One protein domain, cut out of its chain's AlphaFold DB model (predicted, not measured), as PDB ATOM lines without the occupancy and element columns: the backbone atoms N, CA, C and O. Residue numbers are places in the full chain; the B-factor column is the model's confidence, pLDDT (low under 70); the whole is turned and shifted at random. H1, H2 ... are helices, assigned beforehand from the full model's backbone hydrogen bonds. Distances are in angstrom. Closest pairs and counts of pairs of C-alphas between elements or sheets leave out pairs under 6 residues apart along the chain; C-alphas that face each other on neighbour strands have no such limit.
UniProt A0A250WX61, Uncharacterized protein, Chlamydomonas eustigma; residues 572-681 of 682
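Overview. This is residues 572 to 681 of the 682 residues of an uncharacterized protein of Chlamydomonas eustigma (UniProt A0A250WX61). The longest helix, H2, and H1 form a V that covers one side of H4, the helix in the middle of a compact cluster. H3 packs across H4 near its beginning and H5 packs across its end, while short H6 packs on H2 and H7 lies at the outside, near H5. The printed part has 110 residues and seven named helices, H1 to H7 in chain order, with no named strand; its class is all helix, and the helix packing is mostly crossed. It is compact, with a radius of gyration of the C-alphas of 12.9 A, and rounded, with spans of 34 by 33 by 21 A.

Arrangement. H2, residues 593 to 609, touches H1, residues 572 to 586, at a steep tilt of 47 degrees, opposite ways; their closest C-alphas, of Leu 582 and Ala 597, are 5.2 A apart. The hub is H4, residues 631 to 643, which touches five helices. With residues 631 to 636 alone it touches H2, at a shallow tilt of 34 degrees, only just short of steep, opposite ways; the closest C-alphas are those of Tyr 608 and Tyr 632, 4.8 A. H1 and H4 touch at a shallow tilt of 14 degrees, the same way, closest at the C-alphas of Ala 585 and Leu 643, 5.6 A. H3, residues 617 to 625, touches H4 about perpendicular, at 90 degrees, with the C-alphas of Ala 623 and Arg 634 closest, 5.2 A. H5, residues 649 to 659, touches H4 about perpendicular, at 74 degrees, with the C-alphas of Leu 643 and Ser 651 closest, 5.2 A. H6, residues 665 to 670, touches H2, with the C-alphas of Ile 600 and Pro 665 closest, 4.7 A. H7, residues 673 to 679, touches no helix but is near H5. Every O i to N i+4 pair is within hydrogen-bond range in H1, H2, H4, H5 and H6, against 3 of 5 in H3 and 1 of 3 in H7, where 3 of 4 O i to N i+3 pairs are within range.

Along the chain. H2 is 22.1 A long, H1 20.8 A, H4 18.6 A, H5 15.8 A, H3 12.6 A, H7 10.2 A and H6 8.7 A. H1 begins at C-alpha 572, (0.799, -3.044, 48.667), H4 at C-alpha 631, (7.618, -2.765, 34.739), and H7 ends at C-alpha 679, (11.246, -25.113, 27.305).

Size, cuts and confidence. The C-alphas farthest apart, of Glu 572 and Lys 681, are 37.3 A apart. The printed part has no cut, and no link is long. Its mean pLDDT is 82.7; residues 589 to 590, 611 to 629 and 673 to 681 are under 70.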
ATOM      1  N   GLU A 572       1.291  -1.814  48.031       84.75
ATOM      2  CA  GLU A 572       0.799  -3.044  48.667       84.75
ATOM      3  C   GLU A 572      -0.467  -3.585  47.969       84.75
ATOM      4  O   GLU A 572      -0.543  -4.785  47.728       84.75
ATOM      5  N   VAL A 573      -1.399  -2.727  47.527       85.62
ATOM      6  CA  VAL A 573      -2.638  -3.148  46.835       85.62
ATOM      7  C   VAL A 573      -2.342  -3.764  45.465       85.62
ATOM      8  O   VAL A 573      -2.926  -4.787  45.112       85.62
ATOM      9  N   GLU A 574      -1.397  -3.193  44.711       91.25
ATOM     10  CA  GLU A 574      -0.924  -3.776  43.445       91.25
ATOM     11  C   GLU A 574      -0.326  -5.176  43.650       91.25
ATOM     12  O   GLU A 574      -0.555  -6.081  42.848       91.25
ATOM     13  N   ARG A 575       0.415  -5.377  44.747       94.38
ATOM     14  CA  ARG A 575       1.038  -6.668  45.064       94.38
ATOM     15  C   ARG A 575       0.013  -7.695  45.530       94.38
ATOM     16  O   ARG A 575       0.060  -8.826  45.059       94.38
ATOM     17  N   ASP A 576      -0.948  -7.308  46.366       95.38
ATOM     18  CA  ASP A 576      -2.042  -8.188  46.799       95.38
ATOM     19  C   ASP A 576      -2.905  -8.649  45.608       95.38
ATOM     20  O   ASP A 576      -3.267  -9.825  45.525       95.38
ATOM     21  N   GLN A 577      -3.161  -7.771  44.628       95.25
ATOM     22  CA  GLN A 577      -3.829  -8.135  43.369       95.25
ATOM     23  C   GLN A 577      -3.010  -9.141  42.541       95.25
ATOM     24  O   GLN A 577      -3.567 -10.115  42.032       95.25
ATOM     25  N   VAL A 578      -1.689  -8.953  42.435       96.44
ATOM     26  CA  VAL A 578      -0.794  -9.902  41.750       96.44
ATOM     27  C   VAL A 578      -0.737 -11.252  42.473       96.44
ATOM     28  O   VAL A 578      -0.814 -12.289  41.813       96.44
ATOM     29  N   ILE A 579      -0.669 -11.268  43.809       97.12
ATOM     30  CA  ILE A 579      -0.716 -12.500  44.616       97.12
ATOM     31  C   ILE A 579      -2.038 -13.233  44.373       97.12
ATOM     32  O   ILE A 579      -2.018 -14.435  44.119       97.12
ATOM     33  N   ALA A 580      -3.174 -12.528  44.385       96.56
ATOM     34  CA  ALA A 580      -4.485 -13.119  44.124       96.56
ATOM     35  C   ALA A 580      -4.598 -13.699  42.701       96.56
ATOM     36  O   ALA A 580      -5.080 -14.820  42.533       96.56
ATOM     37  N   ALA A 581      -4.108 -12.986  41.681       95.94
ATOM     38  CA  ALA A 581      -4.117 -13.459  40.296       95.94
ATOM     39  C   ALA A 581      -3.236 -14.707  40.101       95.94
ATOM     40  O   ALA A 581      -3.686 -15.699  39.520       95.94
ATOM     41  N   LEU A 582      -2.004 -14.694  40.627       96.00
ATOM     42  CA  LEU A 582      -1.093 -15.846  40.597       96.00
ATOM     43  C   LEU A 582      -1.646 -17.033  41.401       96.00
ATOM     44  O   LEU A 582      -1.539 -18.174  40.956       96.00
ATOM     45  N   HIS A 583      -2.282 -16.773  42.545       96.38
ATOM     46  CA  HIS A 583      -2.946 -17.799  43.342       96.38
ATOM     47  C   HIS A 583      -4.084 -18.469  42.565       96.38
ATOM     48  O   HIS A 583      -4.128 -19.695  42.520       96.38
ATOM     49  N   MET A 584      -4.968 -17.706  41.906       95.31
ATOM     50  CA  MET A 584      -6.046 -18.275  41.081       95.31
ATOM     51  C   MET A 584      -5.508 -19.116  39.917       95.31
ATOM     52  O   MET A 584      -6.039 -20.193  39.662       95.31
ATOM     53  N   ALA A 585      -4.429 -18.677  39.259       94.38
ATOM     54  CA  ALA A 585      -3.776 -19.455  38.207       94.38
ATOM     55  C   ALA A 585      -3.224 -20.800  38.729       94.38
ATOM     56  O   ALA A 585      -3.433 -21.839  38.109       94.38
ATOM     57  N   LEU A 586      -2.574 -20.806  39.899       93.94
ATOM     58  CA  LEU A 586      -1.982 -22.010  40.500       93.94
ATOM     59  C   LEU A 586      -2.991 -22.918  41.232       93.94
ATOM     60  O   LEU A 586      -2.707 -24.099  41.430       93.94
ATOM     61  N   SER A 587      -4.173 -22.404  41.596       90.94
ATOM     62  CA  SER A 587      -5.219 -23.121  42.359       90.94
ATOM     63  C   SER A 587      -5.855 -24.312  41.632       90.94
ATOM     64  O   SER A 587      -6.644 -25.040  42.229       90.94
ATOM     65  N   VAL A 588      -5.528 -24.520  40.353       79.69
ATOM     66  CA  VAL A 588      -5.957 -25.690  39.566       79.69
ATOM     67  C   VAL A 588      -5.168 -26.957  39.949       79.69
ATOM     68  O   VAL A 588      -5.639 -28.071  39.743       79.69
ATOM     69  N   SER A 589      -3.975 -26.787  40.521       64.69
ATOM     70  CA  SER A 589      -3.055 -27.848  40.957       64.69
ATOM     71  C   SER A 589      -3.025 -27.987  42.489       64.69
ATOM     72  O   SER A 589      -3.615 -27.181  43.207       64.69
ATOM     73  N   THR A 590      -2.384 -29.045  43.001       65.06
ATOM     74  CA  THR A 590      -2.460 -29.451  44.417       65.06
ATOM     75  C   THR A 590      -1.545 -28.624  45.351       65.06
ATOM     76  O   THR A 590      -1.495 -27.405  45.246       65.06
ATOM     77  N   THR A 591      -0.953 -29.218  46.392       70.31
ATOM     78  CA  THR A 591      -0.749 -28.564  47.706       70.31
ATOM     79  C   THR A 591      -0.043 -27.194  47.735       70.31
ATOM     80  O   THR A 591       1.120 -27.067  47.373       70.31
ATOM     81  N   ASP A 592      -0.734 -26.231  48.362       89.19
ATOM     82  CA  ASP A 592      -0.294 -24.884  48.786       89.19
ATOM     83  C   ASP A 592       0.083 -23.862  47.677       89.19
ATOM     84  O   ASP A 592       1.161 -23.260  47.698       89.19
ATOM     85  N   PRO A 593      -0.835 -23.581  46.723       93.44
ATOM     86  CA  PRO A 593      -0.618 -22.601  45.650       93.44
ATOM     87  C   PRO A 593      -0.397 -21.167  46.155       93.44
ATOM     88  O   PRO A 593       0.198 -20.355  45.447       93.44
ATOM     89  N   LEU A 594      -0.845 -20.831  47.373       95.56
ATOM     90  CA  LEU A 594      -0.683 -19.493  47.951       95.56
ATOM     91  C   LEU A 594       0.775 -19.210  48.319       95.56
ATOM     92  O   LEU A 594       1.276 -18.123  48.031       95.56
ATOM     93  N   TYR A 595       1.474 -20.189  48.901       95.19
ATOM     94  CA  TYR A 595       2.904 -20.071  49.174       95.19
ATOM     95  C   TYR A 595       3.702 -19.872  47.877       95.19
ATOM     96  O   TYR A 595       4.524 -18.958  47.778       95.19
ATOM     97  N   THR A 596       3.403 -20.661  46.842       95.25
ATOM     98  CA  THR A 596       4.067 -20.558  45.535       95.25
ATOM     99  C   THR A 596       3.781 -19.219  44.844       95.25
ATOM    100  O   THR A 596       4.716 -18.579  44.357       95.25
ATOM    101  N   ALA A 597       2.535 -18.729  44.878       96.62
ATOM    102  CA  ALA A 597       2.165 -17.403  44.375       96.62
ATOM    103  C   ALA A 597       2.935 -16.270  45.083       96.62
ATOM    104  O   ALA A 597       3.493 -15.399  44.413       96.62
ATOM    105  N   LEU A 598       3.035 -16.317  46.418       96.88
ATOM    106  CA  LEU A 598       3.812 -15.364  47.221       96.88
ATOM    107  C   LEU A 598       5.306 -15.383  46.857       96.88
ATOM    108  O   LEU A 598       5.919 -14.326  46.701       96.88
ATOM    109  N   CYS A 599       5.904 -16.565  46.680       96.69
ATOM    110  CA  CYS A 599       7.310 -16.683  46.285       96.69
ATOM    111  C   CYS A 599       7.580 -16.169  44.862       96.69
ATOM    112  O   CYS A 599       8.625 -15.555  44.629       96.69
ATOM    113  N   ILE A 600       6.664 -16.397  43.914       96.75
ATOM    114  CA  ILE A 600       6.776 -15.876  42.543       96.75
ATOM    115  C   ILE A 600       6.658 -14.349  42.556       96.75
ATOM    116  O   ILE A 600       7.531 -13.665  42.019       96.75
ATOM    117  N   GLU A 601       5.636 -13.801  43.222       97.12
ATOM    118  CA  GLU A 601       5.437 -12.355  43.333       97.12
ATOM    119  C   GLU A 601       6.655 -11.668  43.957       97.12
ATOM    120  O   GLU A 601       7.177 -10.707  43.387       97.12
ATOM    121  N   GLN A 602       7.169 -12.200  45.071       96.56
ATOM    122  CA  GLN A 602       8.307 -11.615  45.777       96.56
ATOM    123  C   GLN A 602       9.548 -11.526  44.878       96.56
ATOM    124  O   GLN A 602      10.280 -10.536  44.940       96.56
ATOM    125  N   GLN A 603       9.782 -12.518  44.012       96.56
ATOM    126  CA  GLN A 603      10.900 -12.501  43.062       96.56
ATOM    127  C   GLN A 603      10.652 -11.528  41.893       96.56
ATOM    128  O   GLN A 603      11.586 -10.841  41.469       96.56
ATOM    129  N   ILE A 604       9.409 -11.380  41.416       95.81
ATOM    130  CA  ILE A 604       9.047 -10.351  40.422       95.81
ATOM    131  C   ILE A 604       9.260  -8.948  41.017       95.81
ATOM    132  O   ILE A 604       9.953  -8.122  40.420       95.81
ATOM    133  N   HIS A 605       8.777  -8.688  42.234       94.75
ATOM    134  CA  HIS A 605       8.996  -7.427  42.946       94.75
ATOM    135  C   HIS A 605      10.488  -7.143  43.175       94.75
ATOM    136  O   HIS A 605      10.962  -6.031  42.938       94.75
ATOM    137  N   ARG A 606      11.272  -8.157  43.555       93.88
ATOM    138  CA  ARG A 606      12.724  -8.038  43.766       93.88
ATOM    139  C   ARG A 606      13.497  -7.664  42.499       93.88
ATOM    140  O   ARG A 606      14.501  -6.956  42.591       93.88
ATOM    141  N   HIS A 607      13.066  -8.135  41.330       92.56
ATOM    142  CA  HIS A 607      13.759  -7.873  40.066       92.56
ATOM    143  C   HIS A 607      13.272  -6.612  39.331       92.56
ATOM    144  O   HIS A 607      14.106  -5.936  38.710       92.56
ATOM    145  N   TYR A 608      11.979  -6.282  39.448       91.44
ATOM    146  CA  TYR A 608      11.293  -5.261  38.642       91.44
ATOM    147  C   TYR A 608      10.588  -4.157  39.459       91.44
ATOM    148  O   TYR A 608      10.379  -3.073  38.934       91.44
ATOM    149  N   GLY A 609      10.271  -4.364  40.744       86.12
ATOM    150  CA  GLY A 609       9.568  -3.367  41.573       86.12
ATOM    151  C   GLY A 609      10.432  -2.197  42.062       86.12
ATOM    152  O   GLY A 609       9.924  -1.108  42.296       86.12
ATOM    153  N   ALA A 610      11.748  -2.393  42.194       72.94
ATOM    154  CA  ALA A 610      12.663  -1.381  42.740       72.94
ATOM    155  C   ALA A 610      13.377  -0.513  41.680       72.94
ATOM    156  O   ALA A 610      14.251   0.281  42.028       72.94
ATOM    157  N   THR A 611      13.096  -0.707  40.388       56.09
ATOM    158  CA  THR A 611      13.826  -0.050  39.290       56.09
ATOM    159  C   THR A 611      13.020  -0.036  37.995       56.09
ATOM    160  O   THR A 611      12.633  -1.109  37.531       56.09
ATOM    161  N   ASP A 612      12.958   1.111  37.317       57.75
ATOM    162  CA  ASP A 612      12.535   1.233  35.914       57.75
ATOM    163  C   ASP A 612      13.576   0.641  34.946       57.75
ATOM    164  O   ASP A 612      14.180   1.324  34.118       57.75
ATOM    165  N   LYS A 613      13.824  -0.668  35.057       59.56
ATOM    166  CA  LYS A 613      14.568  -1.403  34.033       59.56
ATOM    167  C   LYS A 613      13.644  -1.581  32.826       59.56
ATOM    168  O   LYS A 613      12.564  -2.155  32.996       59.56
ATOM    169  N   PRO A 614      14.045  -1.164  31.612       56.50
ATOM    170  CA  PRO A 614      13.286  -1.499  30.420       56.50
ATOM    171  C   PRO A 614      13.228  -3.025  30.276       56.50
ATOM    172  O   PRO A 614      14.252  -3.710  30.309       56.50
ATOM    173  N   LEU A 615      12.012  -3.552  30.139       58.69
ATOM    174  CA  LEU A 615      11.780  -4.949  29.776       58.69
ATOM    175  C   LEU A 615      12.310  -5.212  28.351       58.69
ATOM    176  O   LEU A 615      12.346  -4.281  27.541       58.69
ATOM    177  N   PRO A 616      12.702  -6.457  28.012       60.94
ATOM    178  CA  PRO A 616      13.035  -6.807  26.632       60.94
ATOM    179  C   PRO A 616      11.848  -6.495  25.704       60.94
ATOM    180  O   PRO A 616      10.691  -6.559  26.117       60.94
ATOM    181  N   SER A 617      12.120  -6.124  24.451       55.19
ATOM    182  CA  SER A 617      11.122  -5.473  23.584       55.19
ATOM    183  C   SER A 617       9.830  -6.281  23.405       55.19
ATOM    184  O   SER A 617       8.749  -5.710  23.531       55.19
ATOM    185  N   ALA A 618       9.920  -7.601  23.212       56.56
ATOM    186  CA  ALA A 618       8.756  -8.487  23.098       56.56
ATOM    187  C   ALA A 618       7.855  -8.458  24.351       56.56
ATOM    188  O   ALA A 618       6.639  -8.293  24.243       56.56
ATOM    189  N   ALA A 619       8.461  -8.524  25.542       53.31
ATOM    190  CA  ALA A 619       7.778  -8.392  26.830       53.31
ATOM    191  C   ALA A 619       7.116  -7.014  27.010       53.31
ATOM    192  O   ALA A 619       6.060  -6.901  27.633       53.31
ATOM    193  N   SER A 620       7.718  -5.957  26.454       55.66
ATOM    194  CA  SER A 620       7.139  -4.615  26.504       55.66
ATOM    195  C   SER A 620       5.878  -4.488  25.646       55.66
ATOM    196  O   SER A 620       4.949  -3.815  26.083       55.66
ATOM    197  N   THR A 621       5.817  -5.105  24.462       58.72
ATOM    198  CA  THR A 621       4.696  -4.916  23.519       58.72
ATOM    199  C   THR A 621       3.379  -5.478  24.051       58.72
ATOM    200  O   THR A 621       2.385  -4.754  24.087       58.72
ATOM    201  N   LEU A 622       3.367  -6.735  24.513       56.94
ATOM    202  CA  LEU A 622       2.143  -7.404  24.981       56.94
ATOM    203  C   LEU A 622       1.501  -6.659  26.162       56.94
ATOM    204  O   LEU A 622       0.298  -6.422  26.180       56.94
ATOM    205  N   ALA A 623       2.313  -6.247  27.137       57.00
ATOM    206  CA  ALA A 623       1.813  -5.598  28.343       57.00
ATOM    207  C   ALA A 623       1.599  -4.076  28.184       57.00
ATOM    208  O   ALA A 623       0.812  -3.495  28.928       57.00
ATOM    209  N   ALA A 624       2.226  -3.429  27.191       59.75
ATOM    210  CA  ALA A 624       1.864  -2.064  26.794       59.75
ATOM    211  C   ALA A 624       0.495  -2.016  26.093       59.75
ATOM    212  O   ALA A 624      -0.255  -1.070  26.316       59.75
ATOM    213  N   ALA A 625       0.130  -3.045  25.315       59.00
ATOM    214  CA  ALA A 625      -1.214  -3.168  24.741       59.00
ATOM    215  C   ALA A 625      -2.309  -3.307  25.820       59.00
ATOM    216  O   ALA A 625      -3.427  -2.843  25.622       59.00
ATOM    217  N   ALA A 626      -1.970  -3.864  26.988       59.88
ATOM    218  CA  ALA A 626      -2.831  -3.899  28.173       59.88
ATOM    219  C   ALA A 626      -2.820  -2.591  29.004       59.88
ATOM    220  O   ALA A 626      -3.386  -2.552  30.093       59.88
ATOM    221  N   GLY A 627      -2.152  -1.525  28.540       64.31
ATOM    222  CA  GLY A 627      -2.081  -0.226  29.229       64.31
ATOM    223  C   GLY A 627      -1.215  -0.200  30.499       64.31
ATOM    224  O   GLY A 627      -1.179   0.808  31.204       64.31
ATOM    225  N   VAL A 628      -0.503  -1.287  30.808       68.62
ATOM    226  CA  VAL A 628       0.176  -1.471  32.096       68.62
ATOM    227  C   VAL A 628       1.476  -0.661  32.148       68.62
ATOM    228  O   VAL A 628       2.476  -1.012  31.522       68.62
ATOM    229  N   SER A 629       1.493   0.429  32.916       68.81
ATOM    230  CA  SER A 629       2.633   1.354  32.987       68.81
ATOM    231  C   SER A 629       3.876   0.729  33.640       68.81
ATOM    232  O   SER A 629       4.942   0.705  33.018       68.81
ATOM    233  N   SER A 630       3.728   0.189  34.853       88.00
ATOM    234  CA  SER A 630       4.808  -0.313  35.716       88.00
ATOM    235  C   SER A 630       5.491  -1.576  35.176       88.00
ATOM    236  O   SER A 630       4.830  -2.554  34.825       88.00
ATOM    237  N   SER A 631       6.830  -1.595  35.171       89.62
ATOM    238  CA  SER A 631       7.618  -2.765  34.739       89.62
ATOM    239  C   SER A 631       7.375  -4.008  35.613       89.62
ATOM    240  O   SER A 631       7.396  -5.128  35.102       89.62
ATOM    241  N   TYR A 632       7.055  -3.809  36.898       93.38
ATOM    242  CA  TYR A 632       6.598  -4.854  37.815       93.38
ATOM    243  C   TYR A 632       5.274  -5.475  37.349       93.38
ATOM    244  O   TYR A 632       5.219  -6.682  37.116       93.38
ATOM    245  N   LEU A 633       4.238  -4.655  37.135       93.69
ATOM    246  CA  LEU A 633       2.917  -5.140  36.722       93.69
ATOM    247  C   LEU A 633       2.952  -5.795  35.334       93.69
ATOM    248  O   LEU A 633       2.335  -6.841  35.142       93.69
ATOM    249  N   ARG A 634       3.726  -5.256  34.376       91.88
ATOM    250  CA  ARG A 634       3.917  -5.896  33.059       91.88
ATOM    251  C   ARG A 634       4.495  -7.304  33.204       91.88
ATOM    252  O   ARG A 634       4.033  -8.234  32.547       91.88
ATOM    253  N   ARG A 635       5.491  -7.470  34.081       94.25
ATOM    254  CA  ARG A 635       6.121  -8.766  34.346       94.25
ATOM    255  C   ARG A 635       5.179  -9.723  35.084       94.25
ATOM    256  O   ARG A 635       5.134 -10.899  34.731       94.25
ATOM    257  N   ALA A 636       4.413  -9.225  36.054       95.25
ATOM    258  CA  ALA A 636       3.385  -9.992  36.749       95.25
ATOM    259  C   ALA A 636       2.309 -10.510  35.782       95.25
ATOM    260  O   ALA A 636       2.010 -11.701  35.796       95.25
ATOM    261  N   PHE A 637       1.813  -9.657  34.880       94.56
ATOM    262  CA  PHE A 637       0.845 -10.035  33.849       94.56
ATOM    263  C   PHE A 637       1.390 -11.112  32.897       94.56
ATOM    264  O   PHE A 637       0.697 -12.089  32.628       94.56
ATOM    265  N   MET A 638       2.648 -11.001  32.444       93.81
ATOM    266  CA  MET A 638       3.284 -12.059  31.643       93.81
ATOM    267  C   MET A 638       3.317 -13.400  32.384       93.81
ATOM    268  O   MET A 638       2.904 -14.417  31.833       93.81
ATOM    269  N   VAL A 639       3.802 -13.411  33.629       95.19
ATOM    270  CA  VAL A 639       3.924 -14.642  34.423       95.19
ATOM    271  C   VAL A 639       2.549 -15.245  34.714       95.19
ATOM    272  O   VAL A 639       2.373 -16.449  34.562       95.19
ATOM    273  N   TRP A 640       1.558 -14.414  35.040       95.69
ATOM    274  CA  TRP A 640       0.170 -14.845  35.165       95.69
ATOM    275  C   TRP A 640      -0.360 -15.449  33.858       95.69
ATOM    276  O   TRP A 640      -0.927 -16.534  33.890       95.69
ATOM    277  N   SER A 641      -0.108 -14.830  32.700       93.75
ATOM    278  CA  SER A 641      -0.569 -15.356  31.405       93.75
ATOM    279  C   SER A 641       0.056 -16.712  31.044       93.75
ATOM    280  O   SER A 641      -0.627 -17.559  30.475       93.75
ATOM    281  N   LEU A 642       1.312 -16.965  31.434       93.56
ATOM    282  CA  LEU A 642       1.973 -18.269  31.263       93.56
ATOM    283  C   LEU A 642       1.436 -19.346  32.223       93.56
ATOM    284  O   LEU A 642       1.498 -20.527  31.899       93.56
ATOM    285  N   LEU A 643       0.926 -18.948  33.394       93.75
ATOM    286  CA  LEU A 643       0.380 -19.856  34.407       93.75
ATOM    287  C   LEU A 643      -1.147 -20.004  34.344       93.75
ATOM    288  O   LEU A 643      -1.677 -20.911  34.978       93.75
ATOM    289  N   SER A 644      -1.865 -19.143  33.620       93.81
ATOM    290  CA  SER A 644      -3.329 -19.176  33.511       93.81
ATOM    291  C   SER A 644      -3.815 -20.465  32.830       93.81
ATOM    292  O   SER A 644      -3.179 -20.899  31.868       93.81
ATOM    293  N   PRO A 645      -4.921 -21.103  33.270       87.12
ATOM    294  CA  PRO A 645      -5.460 -22.299  32.610       87.12
ATOM    295  C   PRO A 645      -5.775 -22.098  31.120       87.12
ATOM    296  O   PRO A 645      -5.630 -23.036  30.338       87.12
ATOM    297  N   ASP A 646      -6.136 -20.880  30.717       86.56
ATOM    298  CA  ASP A 646      -6.626 -20.587  29.366       86.56
ATOM    299  C   ASP A 646      -5.520 -20.479  28.296       86.56
ATOM    300  O   ASP A 646      -5.824 -20.448  27.105       86.56
ATOM    301  N   SER A 647      -4.233 -20.435  28.671       83.31
ATOM    302  CA  SER A 647      -3.118 -20.283  27.714       83.31
ATOM    303  C   SER A 647      -2.617 -21.599  27.092       83.31
ATOM    304  O   SER A 647      -1.569 -21.635  26.444       83.31
ATOM    305  N   GLY A 648      -3.399 -22.677  27.214       84.31
ATOM    306  CA  GLY A 648      -3.201 -23.944  26.502       84.31
ATOM    307  C   GLY A 648      -2.292 -24.949  27.219       84.31
ATOM    308  O   GLY A 648      -1.914 -24.757  28.372       84.31
ATOM    309  N   ALA A 649      -1.949 -26.047  26.537       76.19
ATOM    310  CA  ALA A 649      -1.344 -27.239  27.149       76.19
ATOM    311  C   ALA A 649      -0.019 -26.984  27.900       76.19
ATOM    312  O   ALA A 649       0.181 -27.540  28.980       76.19
ATOM    313  N   PHE A 650       0.836 -26.088  27.391       83.75
ATOM    314  CA  PHE A 650       2.079 -25.690  28.066       83.75
ATOM    315  C   PHE A 650       1.831 -25.042  29.440       83.75
ATOM    316  O   PHE A 650       2.646 -25.184  30.345       83.75
ATOM    317  N   SER A 651       0.694 -24.363  29.629       87.31
ATOM    318  CA  SER A 651       0.353 -23.751  30.918       87.31
ATOM    319  C   SER A 651       0.130 -24.803  32.010       87.31
ATOM    320  O   SER A 651       0.513 -24.586  33.155       87.31
ATOM    321  N   SER A 652      -0.454 -25.957  31.663       90.19
ATOM    322  CA  SER A 652      -0.677 -27.087  32.579       90.19
ATOM    323  C   SER A 652       0.637 -27.701  33.035       90.19
ATOM    324  O   SER A 652       0.873 -27.785  34.235       90.19
ATOM    325  N   GLU A 653       1.506 -28.039  32.087       91.62
ATOM    326  CA  GLU A 653       2.828 -28.609  32.356       91.62
ATOM    327  C   GLU A 653       3.708 -27.634  33.157       91.62
ATOM    328  O   GLU A 653       4.327 -28.013  34.148       91.62
ATOM    329  N   LEU A 654       3.687 -26.337  32.817       92.75
ATOM    330  CA  LEU A 654       4.400 -25.319  33.586       92.75
ATOM    331  C   LEU A 654       3.823 -25.138  35.001       92.75
ATOM    332  O   LEU A 654       4.604 -24.979  35.937       92.75
ATOM    333  N   ARG A 655       2.493 -25.170  35.193       92.81
ATOM    334  CA  ARG A 655       1.875 -25.157  36.537       92.81
ATOM    335  C   ARG A 655       2.313 -26.364  37.359       92.81
ATOM    336  O   ARG A 655       2.689 -26.196  38.516       92.81
ATOM    337  N   GLU A 656       2.278 -27.553  36.765       92.44
ATOM    338  CA  GLU A 656       2.636 -28.816  37.410       92.44
ATOM    339  C   GLU A 656       4.103 -28.799  37.858       92.44
ATOM    340  O   GLU A 656       4.371 -28.851  39.057       92.44
ATOM    341  N   LEU A 657       5.041 -28.525  36.944       93.62
ATOM    342  CA  LEU A 657       6.474 -28.401  37.246       93.62
ATOM    343  C   LEU A 657       6.800 -27.305  38.281       93.62
ATOM    344  O   LEU A 657       7.784 -27.412  39.018       93.62
ATOM    345  N   VAL A 658       6.007 -26.232  38.347       94.12
ATOM    346  CA  VAL A 658       6.154 -25.165  39.354       94.12
ATOM    347  C   VAL A 658       5.632 -25.599  40.727       94.12
ATOM    348  O   VAL A 658       6.239 -25.246  41.739       94.12
ATOM    349  N   MET A 659       4.556 -26.385  40.783       92.06
ATOM    350  CA  MET A 659       3.960 -26.875  42.032       92.06
ATOM    351  C   MET A 659       4.660 -28.122  42.595       92.06
ATOM    352  O   MET A 659       4.755 -28.260  43.812       92.06
ATOM    353  N   GLU A 660       5.252 -28.963  41.745       92.62
ATOM    354  CA  GLU A 660       6.230 -29.985  42.150       92.62
ATOM    355  C   GLU A 660       7.549 -29.373  42.662       92.62
ATOM    356  O   GLU A 660       8.355 -30.045  43.310       92.62
ATOM    357  N   GLY A 661       7.797 -28.092  42.367       92.75
ATOM    358  CA  GLY A 661       9.036 -27.390  42.703       92.75
ATOM    359  C   GLY A 661      10.219 -27.710  41.779       92.75
ATOM    360  O   GLY A 661      11.336 -27.268  42.061       92.75
ATOM    361  N   ALA A 662       9.991 -28.429  40.674       94.00
ATOM    362  CA  ALA A 662      10.989 -28.683  39.633       94.00
ATOM    363  C   ALA A 662      11.443 -27.376  38.950       94.00
ATOM    364  O   ALA A 662      12.630 -27.189  38.672       94.00
ATOM    365  N   VAL A 663      10.520 -26.427  38.751       94.38
ATOM    366  CA  VAL A 663      10.811 -25.062  38.291       94.38
ATOM    367  C   VAL A 663      10.725 -24.093  39.471       94.38
ATOM    368  O   VAL A 663       9.658 -23.835  40.021       94.38
ATOM    369  N   SER A 664      11.863 -23.508  39.857       95.25
ATOM    370  CA  SER A 664      11.903 -22.583  40.999       95.25
ATOM    371  C   SER A 664      11.127 -21.273  40.743       95.25
ATOM    372  O   SER A 664      11.184 -20.741  39.629       95.25
ATOM    373  N   PRO A 665      10.511 -20.652  41.773       94.50
ATOM    374  CA  PRO A 665       9.836 -19.353  41.652       94.50
ATOM    375  C   PRO A 665      10.696 -18.226  41.057       94.50
ATOM    376  O   PRO A 665      10.179 -17.316  40.415       94.50
ATOM    377  N   GLU A 666      12.023 -18.289  41.222       95.06
ATOM    378  CA  GLU A 666      12.952 -17.333  40.610       95.06
ATOM    379  C   GLU A 666      13.109 -17.541  39.094       95.06
ATOM    380  O   GLU A 666      13.252 -16.567  38.354       95.06
ATOM    381  N   ALA A 667      13.048 -18.790  38.622       94.88
ATOM    382  CA  ALA A 667      13.013 -19.102  37.197       94.88
ATOM    383  C   ALA A 667      11.690 -18.631  36.575       94.88
ATOM    384  O   ALA A 667      11.719 -17.948  35.556       94.88
ATOM    385  N   VAL A 668      10.551 -18.872  37.239       94.69
ATOM    386  CA  VAL A 668       9.234 -18.348  36.823       94.69
ATOM    387  C   VAL A 668       9.252 -16.817  36.725       94.69
ATOM    388  O   VAL A 668       8.902 -16.241  35.693       94.69
ATOM    389  N   ALA A 669       9.764 -16.132  37.751       94.38
ATOM    390  CA  ALA A 669       9.886 -14.675  37.760       94.38
ATOM    391  C   ALA A 669      10.780 -14.112  36.632       94.38
ATOM    392  O   ALA A 669      10.633 -12.940  36.279       94.38
ATOM    393  N   LYS A 670      11.644 -14.932  36.011       92.19
ATOM    394  CA  LYS A 670      12.569 -14.557  34.919       92.19
ATOM    395  C   LYS A 670      12.220 -15.134  33.539       92.19
ATOM    396  O   LYS A 670      12.787 -14.673  32.553       92.19
ATOM    397  N   LEU A 671      11.302 -16.097  33.464       88.94
ATOM    398  CA  LEU A 671      10.834 -16.776  32.251       88.94
ATOM    399  C   LEU A 671      10.311 -15.765  31.212       88.94
ATOM    400  O   LEU A 671       9.216 -15.214  31.354       88.94
ATOM    401  N   ASP A 672      11.114 -15.451  30.200       79.31
ATOM    402  CA  ASP A 672      10.669 -14.631  29.073       79.31
ATOM    403  C   ASP A 672       9.864 -15.484  28.081       79.31
ATOM    404  O   ASP A 672      10.063 -16.692  27.975       79.31
ATOM    405  N   THR A 673       8.988 -14.840  27.314       65.31
ATOM    406  CA  THR A 673       8.214 -15.458  26.221       65.31
ATOM    407  C   THR A 673       9.108 -16.176  25.205       65.31
ATOM    408  O   THR A 673       8.765 -17.252  24.717       65.31
ATOM    409  N   SER A 674      10.303 -15.633  24.951       61.00
ATOM    410  CA  SER A 674      11.352 -16.265  24.140       61.00
ATOM    411  C   SER A 674      11.896 -17.573  24.740       61.00
ATOM    412  O   SER A 674      12.295 -18.471  24.001       61.00
ATOM    413  N   PHE A 675      11.890 -17.703  26.069       55.81
ATOM    414  CA  PHE A 675      12.381 -18.873  26.797       55.81
ATOM    415  C   PHE A 675      11.311 -19.971  26.904       55.81
ATOM    416  O   PHE A 675      11.648 -21.151  26.840       55.81
ATOM    417  N   SER A 676      10.023 -19.606  26.967       53.59
ATOM    418  CA  SER A 676       8.897 -20.554  26.890       53.59
ATOM    419  C   SER A 676       8.988 -21.440  25.642       53.59
ATOM    420  O   SER A 676       8.933 -22.660  25.747       53.59
ATOM    421  N   ALA A 677       9.255 -20.846  24.474       51.00
ATOM    422  CA  ALA A 677       9.438 -21.571  23.211       51.00
ATOM    423  C   ALA A 677      10.659 -22.519  23.186       51.00
ATOM    424  O   ALA A 677      10.760 -23.362  22.295       51.00
ATOM    425  N   HIS A 678      11.587 -22.384  24.140       51.91
ATOM    426  CA  HIS A 678      12.760 -23.250  24.270       51.91
ATOM    427  C   HIS A 678      12.593 -24.335  25.350       51.91
ATOM    428  O   HIS A 678      13.256 -25.366  25.260       51.91
ATOM    429  N   LEU A 679      11.697 -24.117  26.323       54.22
ATOM    430  CA  LEU A 679      11.246 -25.113  27.305       54.22
ATOM    431  C   LEU A 679      10.205 -26.077  26.714       54.22
ATOM    432  O   LEU A 679      10.275 -27.263  26.973       54.22
ATOM    433  N   ILE A 680       9.333 -25.609  25.812       52.44
ATOM    434  CA  ILE A 680       8.414 -26.456  25.012       52.44
ATOM    435  C   ILE A 680       9.169 -27.482  24.126       52.44
ATOM    436  O   ILE A 680       8.562 -28.358  23.511       52.44
ATOM    437  N   LYS A 681      10.496 -27.358  24.001       43.41
ATOM    438  CA  LYS A 681      11.317 -28.062  23.006       43.41
ATOM    439  C   LYS A 681      12.368 -29.015  23.599       43.41
ATOM    440  O   LYS A 681      13.036 -29.690  22.818       43.41
TER     441      LYS A 681